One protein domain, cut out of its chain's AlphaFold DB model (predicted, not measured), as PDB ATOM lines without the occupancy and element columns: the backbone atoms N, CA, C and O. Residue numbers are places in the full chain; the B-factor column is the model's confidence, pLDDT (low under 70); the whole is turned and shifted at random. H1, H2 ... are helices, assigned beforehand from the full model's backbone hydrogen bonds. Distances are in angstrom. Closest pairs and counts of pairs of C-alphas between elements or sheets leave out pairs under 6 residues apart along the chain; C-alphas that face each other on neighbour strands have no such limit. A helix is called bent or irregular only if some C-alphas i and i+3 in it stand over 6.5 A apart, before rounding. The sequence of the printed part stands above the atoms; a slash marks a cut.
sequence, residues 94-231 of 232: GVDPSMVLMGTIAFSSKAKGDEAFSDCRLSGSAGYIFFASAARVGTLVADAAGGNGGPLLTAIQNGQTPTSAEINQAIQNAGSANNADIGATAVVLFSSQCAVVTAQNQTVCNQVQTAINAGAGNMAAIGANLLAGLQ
ATOM      1  N   GLY A  94     -13.898  26.331  -8.502       80.88
ATOM      2  CA  GLY A  94     -14.768  25.780  -9.543       80.88
ATOM      3  C   GLY A  94     -16.248  26.155  -9.395       80.88
ATOM      4  O   GLY A  94     -17.105  25.444  -9.901       80.88
ATOM      5  N   VAL A  95     -16.580  27.239  -8.691       79.44
ATOM      6  CA  VAL A  95     -17.926  27.826  -8.705       79.44
ATOM      7  C   VAL A  95     -17.833  29.260  -9.203       79.44
ATOM      8  O   VAL A  95     -17.104  30.062  -8.624       79.44
ATOM      9  N   ASP A  96     -18.592  29.597 -10.247       83.44
ATOM     10  CA  ASP A  96     -18.712  30.986 -10.693       83.44
ATOM     11  C   ASP A  96     -19.436  31.817  -9.605       83.44
ATOM     12  O   ASP A  96     -20.584  31.509  -9.255       83.44
ATOM     13  N   PRO A  97     -18.821  32.881  -9.051       86.31
ATOM     14  CA  PRO A  97     -19.458  33.723  -8.035       86.31
ATOM     15  C   PRO A  97     -20.790  34.342  -8.486       86.31
ATOM     16  O   PRO A  97     -21.658  34.621  -7.657       86.31
ATOM     17  N   SER A  98     -21.001  34.540  -9.790       86.00
ATOM     18  CA  SER A  98     -22.274  35.025 -10.328       86.00
ATOM     19  C   SER A  98     -23.413  34.023 -10.125       86.00
ATOM     20  O   SER A  98     -24.535  34.450  -9.862       86.00
ATOM     21  N   MET A  99     -23.146  32.710 -10.137       84.06
ATOM     22  CA  MET A  99     -24.148  31.681  -9.821       84.06
ATOM     23  C   MET A  99     -24.601  31.758  -8.368       84.06
ATOM     24  O   MET A  99     -25.791  31.621  -8.077       84.06
ATOM     25  N   VAL A 100     -23.669  32.049  -7.458       84.12
ATOM     26  CA  VAL A 100     -23.977  32.266  -6.041       84.12
ATOM     27  C   VAL A 100     -24.882  33.486  -5.874       84.12
ATOM     28  O   VAL A 100     -25.876  33.420  -5.145       84.12
ATOM     29  N   LEU A 101     -24.588  34.582  -6.581       88.25
ATOM     30  CA  LEU A 101     -25.436  35.773  -6.581       88.25
ATOM     31  C   LEU A 101     -26.825  35.480  -7.154       88.25
ATOM     32  O   LEU A 101     -27.812  35.734  -6.469       88.25
ATOM     33  N   MET A 102     -26.896  34.931  -8.372       90.12
ATOM     34  CA  MET A 102     -28.142  34.617  -9.081       90.12
ATOM     35  C   MET A 102     -29.046  33.712  -8.254       90.12
ATOM     36  O   MET A 102     -30.226  34.010  -8.094       90.12
ATOM     37  N   GLY A 103     -28.490  32.650  -7.673       85.94
ATOM     38  CA  GLY A 103     -29.227  31.793  -6.760       85.94
ATOM     39  C   GLY A 103     -29.687  32.556  -5.514       85.94
ATOM     40  O   GLY A 103     -30.835  32.418  -5.099       85.94
ATOM     41  N   THR A 104     -28.840  33.420  -4.940       87.19
ATOM     42  CA  THR A 104     -29.204  34.203  -3.748       87.19
ATOM     43  C   THR A 104     -30.358  35.152  -4.000       87.19
ATOM     44  O   THR A 104     -31.187  35.298  -3.113       87.19
ATOM     45  N   ILE A 105     -30.466  35.752  -5.179       91.75
ATOM     46  CA  ILE A 105     -31.587  36.637  -5.527       91.75
ATOM     47  C   ILE A 105     -32.720  35.914  -6.271       91.75
ATOM     48  O   ILE A 105     -33.674  36.568  -6.681       91.75
ATOM     49  N   ALA A 106     -32.635  34.590  -6.441       91.75
ATOM     50  CA  ALA A 106     -33.664  33.800  -7.102       91.75
ATOM     51  C   ALA A 106     -34.996  33.854  -6.343       91.75
ATOM     52  O   ALA A 106     -35.036  33.915  -5.107       91.75
ATOM     53  N   PHE A 107     -36.079  33.789  -7.110       92.19
ATOM     54  CA  PHE A 107     -37.436  33.766  -6.604       92.19
ATOM     55  C   PHE A 107     -37.837  32.363  -6.150       92.19
ATOM     56  O   PHE A 107     -37.347  31.354  -6.657       92.19
ATOM     57  N   SER A 108     -38.788  32.292  -5.220       89.69
ATOM     58  CA  SER A 108     -39.355  31.034  -4.717       89.69
ATOM     59  C   SER A 108     -40.084  30.199  -5.777       89.69
ATOM     60  O   SER A 108     -40.317  29.012  -5.557       89.69
ATOM     61  N   SER A 109     -40.445  30.790  -6.919       89.69
ATOM     62  CA  SER A 109     -41.040  30.079  -8.051       89.69
ATOM     63  C   SER A 109     -40.781  30.789  -9.377       89.69
ATOM     64  O   SER A 109     -40.614  32.013  -9.422       89.69
ATOM     65  N   LYS A 110     -40.838  30.026 -10.479       91.06
ATOM     66  CA  LYS A 110     -40.763  30.564 -11.844       91.06
ATOM     67  C   LYS A 110     -41.789  31.671 -12.093       91.06
ATOM     68  O   LYS A 110     -41.428  32.715 -12.618       91.06
ATOM     69  N   ALA A 111     -43.040  31.468 -11.674       93.75
ATOM     70  CA  ALA A 111     -44.120  32.431 -11.891       93.75
ATOM     71  C   ALA A 111     -43.817  33.803 -11.264       93.75
ATOM     72  O   ALA A 111     -43.983  34.825 -11.923       93.75
ATOM     73  N   LYS A 112     -43.301  33.825 -10.028       94.69
ATOM     74  CA  LYS A 112     -42.881  35.070  -9.372       94.69
ATOM     75  C   LYS A 112     -41.673  35.707 -10.054       94.69
ATOM     76  O   LYS A 112     -41.635  36.920 -10.210       94.69
ATOM     77  N   GLY A 113     -40.705  34.891 -10.478       95.56
ATOM     78  CA  GLY A 113     -39.550  35.377 -11.234       95.56
ATOM     79  C   GLY A 113     -39.938  35.993 -12.581       95.56
ATOM     80  O   GLY A 113     -39.376  37.015 -12.966       95.56
ATOM     81  N   ASP A 114     -40.916  35.411 -13.278       96.69
ATOM     82  CA  ASP A 114     -41.453  35.938 -14.536       96.69
ATOM     83  C   ASP A 114     -42.234  37.249 -14.323       96.69
ATOM     84  O   ASP A 114     -42.056  38.193 -15.096       96.69
ATOM     85  N   GLU A 115     -43.053  37.334 -13.268       97.50
ATOM     86  CA  GLU A 115     -43.789  38.551 -12.896       97.50
ATOM     87  C   GLU A 115     -42.829  39.702 -12.567       97.50
ATOM     88  O   GLU A 115     -42.877  40.750 -13.220       97.50
ATOM     89  N   ALA A 116     -41.886  39.467 -11.650       97.88
ATOM     90  CA  ALA A 116     -40.890  40.457 -11.264       97.88
ATOM     91  C   ALA A 116     -40.052  40.903 -12.465       97.88
ATOM     92  O   ALA A 116     -39.840  42.092 -12.677       97.88
ATOM     93  N   PHE A 117     -39.608  39.964 -13.307       98.06
ATOM     94  CA  PHE A 117     -38.864  40.297 -14.519       98.06
ATOM     95  C   PHE A 117     -39.663  41.173 -15.485       98.06
ATOM     96  O   PHE A 117     -39.103  42.107 -16.064       98.06
ATOM     97  N   SER A 118     -40.962  40.914 -15.641       98.00
ATOM     98  CA  SER A 118     -41.839  41.750 -16.457       98.00
ATOM     99  C   SER A 118     -41.941  43.172 -15.899       98.00
ATOM    100  O   SER A 118     -41.695  44.126 -16.641       98.00
ATOM    101  N   ASP A 119     -42.236  43.319 -14.605       98.38
ATOM    102  CA  ASP A 119     -42.357  44.626 -13.948       98.38
ATOM    103  C   ASP A 119     -41.020  45.391 -13.984       98.38
ATOM    104  O   ASP A 119     -40.957  46.541 -14.421       98.38
ATOM    105  N   CYS A 120     -39.905  44.738 -13.649       98.12
ATOM    106  CA  CYS A 120     -38.577  45.349 -13.706       98.12
ATOM    107  C   CYS A 120     -38.186  45.771 -15.131       98.12
ATOM    108  O   CYS A 120     -37.552  46.812 -15.303       98.12
ATOM    109  N   ARG A 121     -38.586  45.026 -16.168       97.25
ATOM    110  CA  ARG A 121     -38.349  45.415 -17.567       97.25
ATOM    111  C   ARG A 121     -39.152  46.643 -17.971       97.25
ATOM    112  O   ARG A 121     -38.607  47.535 -18.615       97.25
ATOM    113  N   LEU A 122     -40.425  46.695 -17.590       97.44
ATOM    114  CA  LEU A 122     -41.309  47.814 -17.913       97.44
ATOM    115  C   LEU A 122     -40.942  49.097 -17.152       97.44
ATOM    116  O   LEU A 122     -41.266  50.189 -17.611       97.44
ATOM    117  N   SER A 123     -40.186  48.985 -16.055       97.69
ATOM    118  CA  SER A 123     -39.607  50.143 -15.366       97.69
ATOM    119  C   SER A 123     -38.587  50.923 -16.204       97.69
ATOM    120  O   SER A 123     -38.301  52.078 -15.907       97.69
ATOM    121  N   GLY A 124     -37.970  50.293 -17.212       94.81
ATOM    122  CA  GLY A 124     -36.883  50.889 -17.997       94.81
ATOM    123  C   GLY A 124     -35.578  51.133 -17.222       94.81
ATOM    124  O   GLY A 124     -34.590  51.563 -17.816       94.81
ATOM    125  N   SER A 125     -35.530  50.842 -15.918       94.81
ATOM    126  CA  SER A 125     -34.328  51.007 -15.102       94.81
ATOM    127  C   SER A 125     -33.311  49.921 -15.424       94.81
ATOM    128  O   SER A 125     -33.529  48.734 -15.174       94.81
ATOM    129  N   ALA A 126     -32.152  50.348 -15.921       91.88
ATOM    130  CA  ALA A 126     -31.014  49.487 -16.204       91.88
ATOM    131  C   ALA A 126     -30.675  48.570 -15.006       91.88
ATOM    132  O   ALA A 126     -30.594  47.350 -15.147       91.88
ATOM    133  N   GLY A 127     -30.564  49.143 -13.804       91.88
ATOM    134  CA  GLY A 127     -30.261  48.380 -12.593       91.88
ATOM    135  C   GLY A 127     -31.309  47.305 -12.294       91.88
ATOM    136  O   GLY A 127     -30.951  46.159 -12.027       91.88
ATOM    137  N   TYR A 128     -32.600  47.635 -12.399       95.44
ATOM    138  CA  TYR A 128     -33.668  46.661 -12.160       95.44
ATOM    139  C   TYR A 128     -33.703  45.559 -13.211       95.44
ATOM    140  O   TYR A 128     -33.878  44.397 -12.850       95.44
ATOM    141  N   ILE A 129     -33.471  45.880 -14.485       95.50
ATOM    142  CA  ILE A 129     -33.396  44.864 -15.538       95.50
ATOM    143  C   ILE A 129     -32.234  43.905 -15.278       95.50
ATOM    144  O   ILE A 129     -32.416  42.694 -15.401       95.50
ATOM    145  N   PHE A 130     -31.065  44.414 -14.880       93.44
ATOM    146  CA  PHE A 130     -29.917  43.576 -14.531       93.44
ATOM    147  C   PHE A 130     -30.251  42.617 -13.381       93.44
ATOM    148  O   PHE A 130     -30.135  41.400 -13.539       93.44
ATOM    149  N   PHE A 131     -30.723  43.154 -12.250       93.06
ATOM    150  CA  PHE A 131     -31.051  42.350 -11.072       93.06
ATOM    151  C   PHE A 131     -32.154  41.328 -11.357       93.06
ATOM    152  O   PHE A 131     -32.023  40.167 -10.976       93.06
ATOM    153  N   ALA A 132     -33.209  41.721 -12.070       96.75
ATOM    154  CA  ALA A 132     -34.305  40.824 -12.416       96.75
ATOM    155  C   ALA A 132     -33.898  39.750 -13.426       96.75
ATOM    156  O   ALA A 132     -34.349  38.614 -13.312       96.75
ATOM    157  N   SER A 133     -33.014  40.069 -14.375       95.94
ATOM    158  CA  SER A 133     -32.463  39.076 -15.304       95.94
ATOM    159  C   SER A 133     -31.661  38.018 -14.550       95.94
ATOM    160  O   SER A 133     -31.888  36.823 -14.729       95.94
ATOM    161  N   ALA A 134     -30.765  38.455 -13.663       94.00
ATOM    162  CA  ALA A 134     -29.956  37.570 -12.833       94.00
ATOM    163  C   ALA A 134     -30.830  36.703 -11.906       94.00
ATOM    164  O   ALA A 134     -30.651  35.486 -11.839       94.00
ATOM    165  N   ALA A 135     -31.835  37.298 -11.258       95.12
ATOM    166  CA  ALA A 135     -32.792  36.579 -10.423       95.12
ATOM    167  C   ALA A 135     -33.630  35.575 -11.213       95.12
ATOM    168  O   ALA A 135     -33.801  34.442 -10.768       95.12
ATOM    169  N   ARG A 136     -34.122  35.945 -12.400       95.62
ATOM    170  CA  ARG A 136     -34.897  35.049 -13.263       95.62
ATOM    171  C   ARG A 136     -34.057  33.866 -13.733       95.62
ATOM    172  O   ARG A 136     -34.525  32.740 -13.627       95.62
ATOM    173  N   VAL A 137     -32.813  34.084 -14.171       93.94
ATOM    174  CA  VAL A 137     -31.901  32.982 -14.534       93.94
ATOM    175  C   VAL A 137     -31.648  32.071 -13.331       93.94
ATOM    176  O   VAL A 137     -31.830  30.862 -13.447       93.94
ATOM    177  N   GLY A 138     -31.326  32.634 -12.161       91.81
ATOM    178  CA  GLY A 138     -31.160  31.856 -10.928       91.81
ATOM    179  C   GLY A 138     -32.405  31.043 -10.563       91.81
ATOM    180  O   GLY A 138     -32.296  29.872 -10.208       91.81
ATOM    181  N   THR A 139     -33.592  31.632 -10.730       91.88
ATOM    182  CA  THR A 139     -34.890  30.974 -10.504       91.88
ATOM    183  C   THR A 139     -35.101  29.816 -11.470       91.88
ATOM    184  O   THR A 139     -35.494  28.739 -11.044       91.88
ATOM    185  N   LEU A 140     -34.814  30.005 -12.759       92.12
ATOM    186  CA  LEU A 140     -34.971  28.977 -13.790       92.12
ATOM    187  C   LEU A 140     -33.997  27.809 -13.593       92.12
ATOM    188  O   LEU A 140     -34.363  26.656 -13.827       92.12
ATOM    189  N   VAL A 141     -32.772  28.090 -13.140       88.88
ATOM    190  CA  VAL A 141     -31.796  27.050 -12.784       88.88
ATOM    191  C   VAL A 141     -32.245  26.287 -11.538       88.88
ATOM    192  O   VAL A 141     -32.204  25.058 -11.516       88.88
ATOM    193  N   ALA A 142     -32.721  26.998 -10.516       85.31
ATOM    194  CA  ALA A 142     -33.212  26.395  -9.284       85.31
ATOM    195  C   ALA A 142     -34.491  25.560  -9.487       85.31
ATOM    196  O   ALA A 142     -34.603  24.467  -8.939       85.31
ATOM    197  N   ASP A 143     -35.438  26.045 -10.293       84.12
ATOM    198  CA  ASP A 143     -36.710  25.372 -10.583       84.12
ATOM    199  C   ASP A 143     -36.490  24.032 -11.296       84.12
ATOM    200  O   ASP A 143     -37.083  23.012 -10.936       84.12
ATOM    201  N   ALA A 144     -35.542  23.996 -12.234       78.38
ATOM    202  CA  ALA A 144     -35.190  22.774 -12.941       78.38
ATOM    203  C   ALA A 144     -34.550  21.701 -12.047       78.38
ATOM    204  O   ALA A 144     -34.600  20.519 -12.376       78.38
ATOM    205  N   ALA A 145     -33.993  22.072 -10.889       70.38
ATOM    206  CA  ALA A 145     -33.356  21.144  -9.957       70.38
ATOM    207  C   ALA A 145     -34.340  20.281  -9.133       70.38
ATOM    208  O   ALA A 145     -33.907  19.603  -8.201       70.38
ATOM    209  N   GLY A 146     -35.638  20.279  -9.464       62.03
ATOM    210  CA  GLY A 146     -36.629  19.368  -8.874       62.03
ATOM    211  C   GLY A 146     -37.994  19.974  -8.536       62.03
ATOM    212  O   GLY A 146     -38.777  19.304  -7.866       62.03
ATOM    213  N   GLY A 147     -38.295  21.202  -8.978       56.28
ATOM    214  CA  GLY A 147     -39.518  21.928  -8.616       56.28
ATOM    215  C   GLY A 147     -39.545  22.352  -7.140       56.28
ATOM    216  O   GLY A 147     -38.922  21.734  -6.280       56.28
ATOM    217  N   ASN A 148     -40.245  23.446  -6.823       54.41
ATOM    218  CA  ASN A 148     -40.328  24.009  -5.460       54.41
ATOM    219  C   ASN A 148     -38.956  24.257  -4.796       54.41
ATOM    220  O   ASN A 148     -38.781  24.056  -3.595       54.41
ATOM    221  N   GLY A 149     -37.979  24.695  -5.590       54.34
ATOM    222  CA  GLY A 149     -36.678  25.155  -5.117       54.34
ATOM    223  C   GLY A 149     -35.540  24.134  -5.126       54.34
ATOM    224  O   GLY A 149     -34.381  24.538  -5.162       54.34
ATOM    225  N   GLY A 150     -35.803  22.828  -5.151       68.50
ATOM    226  CA  GLY A 150     -34.725  21.829  -5.161       68.50
ATOM    227  C   GLY A 150     -33.674  22.012  -4.036       68.50
ATOM    228  O   GLY A 150     -33.825  22.847  -3.135       68.50
ATOM    229  N   PRO A 151     -32.578  21.237  -4.048       71.00
ATOM    230  CA  PRO A 151     -31.502  21.382  -3.063       71.00
ATOM    231  C   PRO A 151     -30.825  22.756  -3.129       71.00
ATOM    232  O   PRO A 151     -30.522  23.342  -2.094       71.00
ATOM    233  N   LEU A 152     -30.665  23.309  -4.339       74.62
ATOM    234  CA  LEU A 152     -29.996  24.591  -4.562       74.62
ATOM    235  C   LEU A 152     -30.741  25.762  -3.903       74.62
ATOM    236  O   LEU A 152     -30.142  26.492  -3.117       74.62
ATOM    237  N   LEU A 153     -32.037  25.951  -4.181       71.44
ATOM    238  CA  LEU A 153     -32.788  27.058  -3.574       71.44
ATOM    239  C   LEU A 153     -32.966  26.833  -2.079       71.44
ATOM    240  O   LEU A 153     -32.874  27.793  -1.324       71.44
ATOM    241  N   THR A 154     -33.164  25.582  -1.649       76.62
ATOM    242  CA  THR A 154     -33.279  25.236  -0.226       76.62
ATOM    243  C   THR A 154     -32.011  25.617   0.528       76.62
ATOM    244  O   THR A 154     -32.093  26.310   1.539       76.62
ATOM    245  N   ALA A 155     -30.832  25.239   0.021       74.62
ATOM    246  CA  ALA A 155     -29.553  25.619   0.609       74.62
ATOM    247  C   ALA A 155     -29.440  27.144   0.709       74.62
ATOM    248  O   ALA A 155     -29.177  27.695   1.778       74.62
ATOM    249  N   ILE A 156     -29.735  27.849  -0.381       70.00
ATOM    250  CA  ILE A 156     -29.620  29.303  -0.437       70.00
ATOM    251  C   ILE A 156     -30.574  30.000   0.538       70.00
ATOM    252  O   ILE A 156     -30.135  30.894   1.274       70.00
ATOM    253  N   GLN A 157     -31.844  29.588   0.554       71.38
ATOM    254  CA  GLN A 157     -32.892  30.100   1.439       71.38
ATOM    255  C   GLN A 157     -32.577  29.814   2.910       71.38
ATOM    256  O   GLN A 157     -32.809  30.671   3.758       71.38
ATOM    257  N   ASN A 158     -31.969  28.663   3.204       75.56
ATOM    258  CA  ASN A 158     -31.528  28.280   4.547       75.56
ATOM    259  C   ASN A 158     -30.212  28.933   4.972       75.56
ATOM    260  O   ASN A 158     -29.663  28.609   6.023       75.56
ATOM    261  N   GLY A 159     -29.674  29.851   4.172       69.81
ATOM    262  CA  GLY A 159     -28.456  30.546   4.544       69.81
ATOM    263  C   GLY A 159     -27.166  29.790   4.196       69.81
ATOM    264  O   GLY A 159     -26.085  30.255   4.552       69.81
ATOM    265  N   GLN A 160     -27.258  28.654   3.507       80.31
ATOM    266  CA  GLN A 160     -26.141  27.771   3.185       80.31
ATOM    267  C   GLN A 160     -25.501  28.156   1.843       80.31
ATOM    268  O   GLN A 160     -26.160  28.667   0.933       80.31
ATOM    269  N   THR A 161     -24.194  27.922   1.726       74.88
ATOM    270  CA  THR A 161     -23.466  28.045   0.457       74.88
ATOM    271  C   THR A 161     -23.641  26.747  -0.328       74.88
ATOM    272  O   THR A 161     -23.233  25.703   0.183       74.88
ATOM    273  N   PRO A 162     -24.222  26.783  -1.540       76.19
ATOM    274  CA  PRO A 162     -24.312  25.599  -2.380       76.19
ATOM    275  C   PRO A 162     -22.929  25.053  -2.727       76.19
ATOM    276  O   PRO A 162     -21.990  25.806  -2.995       76.19
ATOM    277  N   THR A 163     -22.814  23.736  -2.752       82.06
ATOM    278  CA  THR A 163     -21.635  23.031  -3.249       82.06
ATOM    279  C   THR A 163     -21.546  23.131  -4.774       82.06
ATOM    280  O   THR A 163     -22.548  23.313  -5.470       82.06
ATOM    281  N   SER A 164     -20.343  22.953  -5.326       78.94
ATOM    282  CA  SER A 164     -20.146  22.881  -6.781       78.94
ATOM    283  C   SER A 164     -20.967  21.759  -7.423       78.94
ATOM    284  O   SER A 164     -21.491  21.929  -8.519       78.94
ATOM    285  N   ALA A 165     -21.144  20.635  -6.722       82.44
ATOM    286  CA  ALA A 165     -21.979  19.529  -7.174       82.44
ATOM    287  C   ALA A 165     -23.460  19.929  -7.297       82.44
ATOM    288  O   ALA A 165     -24.080  19.638  -8.318       82.44
ATOM    289  N   GLU A 166     -24.009  20.639  -6.306       82.50
ATOM    290  CA  GLU A 166     -25.404  21.107  -6.330       82.50
ATOM    291  C   GLU A 166     -25.650  22.124  -7.450       82.50
ATOM    292  O   GLU A 166     -26.667  22.051  -8.138       82.50
ATOM    293  N   ILE A 167     -24.703  23.041  -7.674       80.19
ATOM    294  CA  ILE A 167     -24.787  24.021  -8.766       80.19
ATOM    295  C   ILE A 167     -24.711  23.316 -10.121       80.19
ATOM    296  O   ILE A 167     -25.567  23.540 -10.977       80.19
ATOM    297  N   ASN A 168     -23.739  22.421 -10.313       82.12
ATOM    298  CA  ASN A 168     -23.579  21.687 -11.567       82.12
ATOM    299  C   ASN A 168     -24.799  20.820 -11.877       82.12
ATOM    300  O   ASN A 168     -25.248  20.783 -13.021       82.12
ATOM    301  N   GLN A 169     -25.373  20.169 -10.864       83.19
ATOM    302  CA  GLN A 169     -26.593  19.387 -11.024       83.19
ATOM    303  C   GLN A 169     -27.784  20.273 -11.411       83.19
ATOM    304  O   GLN A 169     -28.537  19.920 -12.317       83.19
ATOM    305  N   ALA A 170     -27.939  21.443 -10.785       82.62
ATOM    306  CA  ALA A 170     -28.993  22.386 -11.148       82.62
ATOM    307  C   ALA A 170     -28.845  22.886 -12.595       82.62
ATOM    308  O   ALA A 170     -29.822  22.909 -13.342       82.62
ATOM    309  N   ILE A 171     -27.618  23.210 -13.022       83.94
ATOM    310  CA  ILE A 171     -27.325  23.614 -14.405       83.94
ATOM    311  C   ILE A 171     -27.658  22.485 -15.390       83.94
ATOM    312  O   ILE A 171     -28.327  22.723 -16.396       83.94
ATOM    313  N   GLN A 172     -27.228  21.252 -15.103       83.44
ATOM    314  CA  GLN A 172     -27.503  20.091 -15.957       83.44
ATOM    315  C   GLN A 172     -29.008  19.833 -16.095       83.44
ATOM    316  O   GLN A 172     -29.486  19.567 -17.198       83.44
ATOM    317  N   ASN A 173     -29.763  19.982 -15.007       82.56
ATOM    318  CA  ASN A 173     -31.209  19.790 -15.022       82.56
ATOM    319  C   ASN A 173     -31.947  20.927 -15.755       82.56
ATOM    320  O   ASN A 173     -32.960  20.681 -16.410       82.56
ATOM    321  N   ALA A 174     -31.434  22.163 -15.703       80.06
ATOM    322  CA  ALA A 174     -31.994  23.308 -16.431       80.06
ATOM    323  C   ALA A 174     -31.912  23.162 -17.956       80.06
ATOM    324  O   ALA A 174     -32.798  23.647 -18.668       80.06
ATOM    325  N   GLY A 175     -30.889  22.442 -18.426       67.25
ATOM    326  CA  GLY A 175     -30.399  22.368 -19.802       67.25
ATOM    327  C   GLY A 175     -31.357  21.886 -20.898       67.25
ATOM    328  O   GLY A 175     -30.924  21.774 -22.042       67.25
ATOM    329  N   SER A 176     -32.635  21.608 -20.623       75.81
ATOM    330  CA  SER A 176     -33.623  21.318 -21.680       75.81
ATOM    331  C   SER A 176     -34.955  22.043 -21.491       75.81
ATOM    332  O   SER A 176     -35.456  22.631 -22.446       75.81
ATOM    333  N   ALA A 177     -35.504  22.069 -20.274       82.94
ATOM    334  CA  ALA A 177     -36.808  22.681 -20.015       82.94
ATOM    335  C   ALA A 177     -36.774  24.218 -20.055       82.94
ATOM    336  O   ALA A 177     -37.709  24.839 -20.556       82.94
ATOM    337  N   ASN A 178     -35.687  24.832 -19.571       91.06
ATOM    338  CA  ASN A 178     -35.650  26.274 -19.302       91.06
ATOM    339  C   ASN A 178     -34.710  27.064 -20.219       91.06
ATOM    340  O   ASN A 178     -34.666  28.292 -20.141       91.06
ATOM    341  N   ASN A 179     -33.991  26.405 -21.131       93.06
ATOM    342  CA  ASN A 179     -33.017  27.075 -21.993       93.06
ATOM    343  C   ASN A 179     -33.618  28.214 -22.821       93.06
ATOM    344  O   ASN A 179     -32.982  29.251 -22.976       93.06
ATOM    345  N   ALA A 180     -34.831  28.043 -23.354       95.62
ATOM    346  CA  ALA A 180     -35.471  29.090 -24.146       95.62
ATOM    347  C   ALA A 180     -35.742  30.353 -23.308       95.62
ATOM    348  O   ALA A 180     -35.460  31.462 -23.758       95.62
ATOM    349  N   ASP A 181     -36.210  30.187 -22.068       95.38
ATOM    350  CA  ASP A 181     -36.470  31.299 -21.152       95.38
ATOM    351  C   ASP A 181     -35.176  31.961 -20.661       95.38
ATOM    352  O   ASP A 181     -35.103  33.192 -20.566       95.38
ATOM    353  N   ILE A 182     -34.133  31.167 -20.400       95.62
ATOM    354  CA  ILE A 182     -32.798  31.669 -20.052       95.62
ATOM    355  C   ILE A 182     -32.226  32.480 -21.219       95.62
ATOM    356  O   ILE A 182     -31.782  33.610 -21.016       95.62
ATOM    357  N   GLY A 183     -32.303  31.966 -22.450       96.50
ATOM    358  CA  GLY A 183     -31.841  32.674 -23.643       96.50
ATOM    359  C   GLY A 183     -32.607  33.968 -23.906       96.50
ATOM    360  O   GLY A 183     -31.994  35.003 -24.162       96.50
ATOM    361  N   ALA A 184     -33.934  33.957 -23.754       97.31
ATOM    362  CA  ALA A 184     -34.747  35.168 -23.861       97.31
ATOM    363  C   ALA A 184     -34.364  36.214 -22.797       97.31
ATOM    364  O   ALA A 184     -34.281  37.406 -23.096       97.31
ATOM    365  N   THR A 185     -34.081  35.774 -21.566       96.94
ATOM    366  CA  THR A 185     -33.597  36.652 -20.487       96.94
ATOM    367  C   THR A 185     -32.231  37.248 -20.827       96.94
ATOM    368  O   THR A 185     -32.031  38.451 -20.673       96.94
ATOM    369  N   ALA A 186     -31.315  36.434 -21.357       95.69
ATOM    370  CA  ALA A 186     -29.980  36.859 -21.763       95.69
ATOM    371  C   ALA A 186     -30.014  37.944 -22.851       95.69
ATOM    372  O   ALA A 186     -29.269  38.918 -22.779       95.69
ATOM    373  N   VAL A 187     -30.920  37.824 -23.827       96.94
ATOM    374  CA  VAL A 187     -31.097  38.830 -24.888       96.94
ATOM    375  C   VAL A 187     -31.590  40.169 -24.329       96.94
ATOM    376  O   VAL A 187     -31.102  41.220 -24.743       96.94
ATOM    377  N   VAL A 188     -32.519  40.153 -23.365       95.69
ATOM    378  CA  VAL A 188     -32.994  41.376 -22.688       95.69
ATOM    379  C   VAL A 188     -31.889  42.005 -21.838       95.69
ATOM    380  O   VAL A 188     -31.702  43.224 -21.852       95.69
ATOM    381  N   LEU A 189     -31.125  41.186 -21.114       93.62
ATOM    382  CA  LEU A 189     -29.974  41.651 -20.344       93.62
ATOM    383  C   LEU A 189     -28.944  42.327 -21.257       93.62
ATOM    384  O   LEU A 189     -28.474  43.427 -20.965       93.62
ATOM    385  N   PHE A 190     -28.638  41.699 -22.392       93.94
ATOM    386  CA  PHE A 190     -27.677  42.223 -23.351       93.94
ATOM    387  C   PHE A 190     -28.109  43.577 -23.926       93.94
ATOM    388  O   PHE A 190     -27.332  44.533 -23.909       93.94
ATOM    389  N   SER A 191     -29.353  43.684 -24.401       93.38
ATOM    390  CA  SER A 191     -29.848  44.913 -25.033       93.38
ATOM    391  C   SER A 191     -29.974  46.088 -24.061       93.38
ATOM    392  O   SER A 191     -29.791  47.232 -24.469       93.38
ATOM    393  N   SER A 192     -30.245  45.821 -22.780       90.62
ATOM    394  CA  SER A 192     -30.413  46.860 -21.757       90.62
ATOM    395  C   SER A 192     -29.106  47.309 -21.098       90.62
ATOM    396  O   SER A 192     -28.972  48.489 -20.783       90.62
ATOM    397  N   GLN A 193     -28.149  46.398 -20.877       87.00
ATOM    398  CA  GLN A 193     -26.900  46.695 -20.159       87.00
ATOM    399  C   GLN A 193     -25.681  46.756 -21.074       87.00
ATOM    400  O   GLN A 193     -24.878  47.684 -20.999       87.00
ATOM    401  N   CYS A 194     -25.527  45.757 -21.936       86.81
ATOM    402  CA  CYS A 194     -24.265  45.504 -22.625       86.81
ATOM    403  C   CYS A 194     -24.102  46.315 -23.906       86.81
ATOM    404  O   CYS A 194     -22.982  46.638 -24.289       86.81
ATOM    405  N   ALA A 195     -25.209  46.689 -24.545       82.38
ATOM    406  CA  ALA A 195     -25.181  47.592 -25.690       82.38
ATOM    407  C   ALA A 195     -24.886  49.054 -25.295       82.38
ATOM    408  O   ALA A 195     -24.474  49.841 -26.144       82.38
ATOM    409  N   VAL A 196     -25.104  49.424 -24.026       76.19
ATOM    410  CA  VAL A 196     -25.087  50.825 -23.568       76.19
ATOM    411  C   VAL A 196     -23.854  51.149 -22.715       76.19
ATOM    412  O   VAL A 196     -23.352  52.272 -22.772       76.19
ATOM    413  N   VAL A 197     -23.332  50.190 -21.941       70.81
ATOM    414  CA  VAL A 197     -22.238  50.422 -20.982       70.81
ATOM    415  C   VAL A 197     -20.925  49.824 -21.494       70.81
ATOM    416  O   VAL A 197     -20.789  48.614 -21.624       70.81
ATOM    417  N   THR A 198     -19.927  50.671 -21.767       65.00
ATOM    418  CA  THR A 198     -18.689  50.265 -22.464       65.00
ATOM    419  C   THR A 198     -17.531  49.828 -21.561       65.00
ATOM    420  O   THR A 198     -16.562  49.277 -22.075       65.00
ATOM    421  N   ALA A 199     -17.597  50.033 -20.239       69.75
ATOM    422  CA  ALA A 199     -16.466  49.748 -19.338       69.75
ATOM    423  C   ALA A 199     -16.804  48.880 -18.114       69.75
ATOM    424  O   ALA A 199     -15.965  48.110 -17.652       69.75
ATOM    425  N   GLN A 200     -18.018  48.983 -17.574       63.88
ATOM    426  CA  GLN A 200     -18.448  48.198 -16.413       63.88
ATOM    427  C   GLN A 200     -19.162  46.934 -16.907       63.88
ATOM    428  O   GLN A 200     -19.979  47.010 -17.818       63.88
ATOM    429  N   ASN A 201     -18.849  45.774 -16.321       72.94
ATOM    430  CA  ASN A 201     -19.432  44.462 -16.661       72.94
ATOM    431  C   ASN A 201     -18.986  43.837 -17.996       72.94
ATOM    432  O   ASN A 201     -19.654  42.929 -18.490       72.94
ATOM    433  N   GLN A 202     -17.845  44.248 -18.561       84.81
ATOM    434  CA  GLN A 202     -17.377  43.737 -19.856       84.81
ATOM    435  C   GLN A 202     -17.233  42.205 -19.881       84.81
ATOM    436  O   GLN A 202     -17.582  41.582 -20.876       84.81
ATOM    437  N   THR A 203     -16.818  41.577 -18.776       85.81
ATOM    438  CA  THR A 203     -16.754  40.109 -18.664       85.81
ATOM    439  C   THR A 203     -18.127  39.457 -18.833       85.81
ATOM    440  O   THR A 203     -18.290  38.612 -19.710       85.81
ATOM    441  N   VAL A 204     -19.127  39.891 -18.055       86.75
ATOM    442  CA  VAL A 204     -20.500  39.357 -18.127       86.75
ATOM    443  C   VAL A 204     -21.101  39.628 -19.505       86.75
ATOM    444  O   VAL A 204     -21.694  38.744 -20.117       86.75
ATOM    445  N   CYS A 205     -20.892  40.829 -20.043       90.50
ATOM    446  CA  CYS A 205     -21.382  41.192 -21.365       90.50
ATOM    447  C   CYS A 205     -20.735  40.381 -22.488       90.50
ATOM    448  O   CYS A 205     -21.436  39.966 -23.409       90.50
ATOM    449  N   ASN A 206     -19.439  40.082 -22.397       91.31
ATOM    450  CA  ASN A 206     -18.751  39.220 -23.354       91.31
ATOM    451  C   ASN A 206     -19.249  37.774 -23.269       91.31
ATOM    452  O   ASN A 206     -19.447  37.146 -24.308       91.31
ATOM    453  N   GLN A 207     -19.493  37.251 -22.063       91.44
ATOM    454  CA  GLN A 207     -20.069  35.915 -21.872       91.44
ATOM    455  C   GLN A 207     -21.472  35.830 -22.493       91.44
ATOM    456  O   GLN A 207     -21.739  34.941 -23.303       91.44
ATOM    457  N   VAL A 208     -22.342  36.802 -22.197       93.38
ATOM    458  CA  VAL A 208     -23.701  36.865 -22.753       93.38
ATOM    459  C   VAL A 208     -23.674  37.037 -24.276       93.38
ATOM    460  O   VAL A 208     -24.364  36.306 -24.984       93.38
ATOM    461  N   GLN A 209     -22.846  37.940 -24.810       94.81
ATOM    462  CA  GLN A 209     -22.689  38.136 -26.256       94.81
ATOM    463  C   GLN A 209     -22.181  36.870 -26.954       94.81
ATOM    464  O   GLN A 209     -22.660  36.530 -28.036       94.81
ATOM    465  N   THR A 210     -21.225  36.164 -26.343       95.50
ATOM    466  CA  THR A 210     -20.688  34.904 -26.875       95.50
ATOM    467  C   THR A 210     -21.788  33.851 -26.960       95.50
ATOM    468  O   THR A 210     -21.951  33.230 -28.010       95.50
ATOM    469  N   ALA A 211     -22.603  33.712 -25.911       96.12
ATOM    470  CA  ALA A 211     -23.746  32.803 -25.909       96.12
ATOM    471  C   ALA A 211     -24.804  33.180 -26.964       96.12
ATOM    472  O   ALA A 211     -25.316  32.303 -27.663       96.12
ATOM    473  N   ILE A 212     -25.096  34.477 -27.128       96.56
ATOM    474  CA  ILE A 212     -26.025  34.984 -28.152       96.56
ATOM    475  C   ILE A 212     -25.528  34.647 -29.563       96.56
ATOM    476  O   ILE A 212     -26.290  34.123 -30.378       96.56
ATOM    477  N   ASN A 213     -24.246  34.900 -29.838       96.56
ATOM    478  CA  ASN A 213     -23.630  34.626 -31.136       96.56
ATOM    479  C   ASN A 213     -23.625  33.127 -31.450       96.56
ATOM    480  O   ASN A 213     -24.019  32.731 -32.546       96.56
ATOM    481  N   ALA A 214     -23.232  32.294 -30.484       96.56
ATOM    482  CA  ALA A 214     -23.209  30.840 -30.633       96.56
ATOM    483  C   ALA A 214     -24.612  30.245 -30.842       96.56
ATOM    484  O   ALA A 214     -24.768  29.255 -31.552       96.56
ATOM    485  N   GLY A 215     -25.642  30.861 -30.254       96.88
ATOM    486  CA  GLY A 215     -27.026  30.432 -30.425       96.88
ATOM    487  C   GLY A 215     -27.665  30.825 -31.760       96.88
ATOM    488  O   GLY A 215     -28.733  30.305 -32.074       96.88
ATOM    489  N   ALA A 216     -27.055  31.725 -32.543       96.06
ATOM    490  CA  ALA A 216     -27.525  32.141 -33.872       96.06
ATOM    491  C   ALA A 216     -29.032  32.499 -33.933       96.06
ATOM    492  O   ALA A 216     -29.741  32.141 -34.872       96.06
ATOM    493  N   GLY A 217     -29.541  33.182 -32.898       94.19
ATOM    494  CA  GLY A 217     -30.952  33.582 -32.780       94.19
ATOM    495  C   GLY A 217     -31.898  32.520 -32.199       94.19
ATOM    496  O   GLY A 217     -33.055  32.827 -31.917       94.19
ATOM    497  N   ASN A 218     -31.435  31.290 -31.958       97.19
ATOM    498  CA  ASN A 218     -32.215  30.257 -31.280       97.19
ATOM    499  C   ASN A 218     -32.118  30.422 -29.754       97.19
ATOM    500  O   ASN A 218     -31.082  30.137 -29.161       97.19
ATOM    501  N   MET A 219     -33.214  30.824 -29.100       96.94
ATOM    502  CA  MET A 219     -33.224  31.102 -27.655       96.94
ATOM    503  C   MET A 219     -32.802  29.901 -26.801       96.94
ATOM    504  O   MET A 219     -32.075  30.075 -25.829       96.94
ATOM    505  N   ALA A 220     -33.193  28.679 -27.171       96.06
ATOM    506  CA  ALA A 220     -32.763  27.489 -26.443       96.06
ATOM    507  C   ALA A 220     -31.253  27.237 -26.598       96.06
ATOM    508  O   ALA A 220     -30.583  26.888 -25.631       96.06
ATOM    509  N   ALA A 221     -30.685  27.470 -27.782       96.19
ATOM    510  CA  ALA A 221     -29.240  27.387 -27.972       96.19
ATOM    511  C   ALA A 221     -28.498  28.498 -27.208       96.19
ATOM    512  O   ALA A 221     -27.456  28.235 -26.615       96.19
ATOM    513  N   ILE A 222     -29.038  29.722 -27.160       96.75
ATOM    514  CA  ILE A 222     -28.467  30.823 -26.364       96.75
ATOM    515  C   ILE A 222     -28.438  30.442 -24.881       96.75
ATOM    516  O   ILE A 222     -27.396  30.564 -24.242       96.75
ATOM    517  N   GLY A 223     -29.551  29.937 -24.339       95.12
ATOM    518  CA  GLY A 223     -29.616  29.502 -22.944       95.12
ATOM    519  C   GLY A 223     -28.654  28.357 -22.633       95.12
ATOM    520  O   GLY A 223     -27.948  28.423 -21.631       95.12
ATOM    521  N   ALA A 224     -28.556  27.361 -23.519       93.88
ATOM    522  CA  ALA A 224     -27.604  26.261 -23.375       93.88
ATOM    523  C   ALA A 224     -26.148  26.758 -23.328       93.88
ATOM    524  O   ALA A 224     -25.389  26.360 -22.449       93.88
ATOM    525  N   ASN A 225     -25.768  27.658 -24.244       94.81
ATOM    526  CA  ASN A 225     -24.418  28.224 -24.287       94.81
ATOM    527  C   ASN A 225     -24.120  29.110 -23.070       94.81
ATOM    528  O   ASN A 225     -23.001  29.087 -22.562       94.81
ATOM    529  N   LEU A 226     -25.107  29.868 -22.582       93.56
ATOM    530  CA  LEU A 226     -24.943  30.673 -21.372       93.56
ATOM    531  C   LEU A 226     -24.711  29.781 -20.149       93.56
ATOM    532  O   LEU A 226     -23.788  30.030 -19.383       93.56
ATOM    533  N   LEU A 227     -25.512  28.724 -19.994       91.25
ATOM    534  CA  LEU A 227     -25.353  27.749 -18.916       91.25
ATOM    535  C   LEU A 227     -24.007  27.020 -18.981       91.25
ATOM    536  O   LEU A 227     -23.382  26.827 -17.944       91.25
ATOM    537  N   ALA A 228     -23.538  26.661 -20.179       90.81
ATOM    538  CA  ALA A 228     -22.219  26.061 -20.363       90.81
ATOM    539  C   ALA A 228     -21.086  27.014 -19.948       90.81
ATOM    540  O   ALA A 228     -20.114  26.577 -19.347       90.81
ATOM    541  N   GLY A 229     -21.222  28.320 -20.207       87.94
ATOM    542  CA  GLY A 229     -20.247  29.327 -19.772       87.94
ATOM    543  C   GLY A 229     -20.229  29.596 -18.262       87.94
ATOM    544  O   GLY A 229     -19.292  30.227 -17.784       87.94
ATOM    545  N   LEU A 230     -21.251  29.140 -17.530       84.00
ATOM    546  CA  LEU A 230     -21.351  29.221 -16.067       84.00
ATOM    547  C   LEU A 230     -20.818  27.959 -15.371       84.00
ATOM    548  O   LEU A 230     -20.703  27.939 -14.143       84.00
ATOM    549  N   GLN A 231     -20.523  26.906 -16.137       80.75
ATOM    550  CA  GLN A 231     -19.827  25.728 -15.635       80.75
ATOM    551  C   GLN A 231     -18.319  26.033 -15.557       80.75
ATOM    552  O   GLN A 231     -17.791  26.681 -16.463       80.75
TER     553      GLN A 231
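Overview. This is residues 94 to 231 of the 232 residues of an uncharacterized protein of Proteobacteria bacterium SG_bin7 (UniProt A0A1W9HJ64). A rounded ball of helices has the long H3 running through its middle, with H2 and H6 side by side with it as a triangle; H1, H4 and H5 gather round the later part of H3, and H7 and H8 pack on H6. The printed part has 138 residues with eight named helices, H1 to H8 in order, and no named strand: all helix, mostly crossed. It is compact, with a radius of gyration of the C-alphas of 13.7 A and spans of 36 by 30 by 26 A.

Along the chain. Find C-alpha 126 at (-31.014, 49.487, -16.204); from there H3 runs 27.2 A to residue 144. Before it come H1, residues 97 to 104, starting at (-19.458, 33.723, -8.035), and H2, residues 110 to 122, 18.3 A. After it come H4, residues 150 to 157; H5, 164 to 177, 21.3 A; H6, 179 to 194, 20.4 A; H7, 202 to 215, 19.5 A; and H8, 219 to 229, ending at (-20.247, 29.327, -19.772). H5 is irregular: C-alphas 173 and 176 are 7.2 A apart.

Arrangement. Start at the hub, H3, which touches five helices. H2 and H3 form a hairpin, closest at C-alphas 117 and 132, 5.0 A, at a shallow tilt of 14 degrees, opposite ways. H6 touches H3 at C-alphas 182 and 137, 5.7 A, at a shallow tilt of 16 degrees, opposite ways. H2 and H6 are near each other. H1 touches H3 about perpendicular, 79 degrees, with C-alphas 102 and 138 closest at 4.5 A. With its residues 140 to 144 alone, H3 touches H5, C-alphas 144 and 174 closest at 4.8 A. H3 and H4 form a hairpin, C-alphas 142 and 153 closest at 5.8 A. H8 touches H6 at C-alphas 220 and 180, 3.9 A, and H7 at C-alphas 222 and 215, 4.3 A. H1 and H2 are apart. In H1, H2, H3, H4, H6, H7 and H8 every O i to N i+4 pair is within hydrogen-bond range; in H5, 8 of 10.

Size, cuts and confidence. The C-alphas farthest apart, of Asn 158 and Ala 216, are 38.8 A apart. The printed part has no cut, and no link is long. Look for pLDDT under 70 at residues 146 to 150, 159, 175 and 198 to 200.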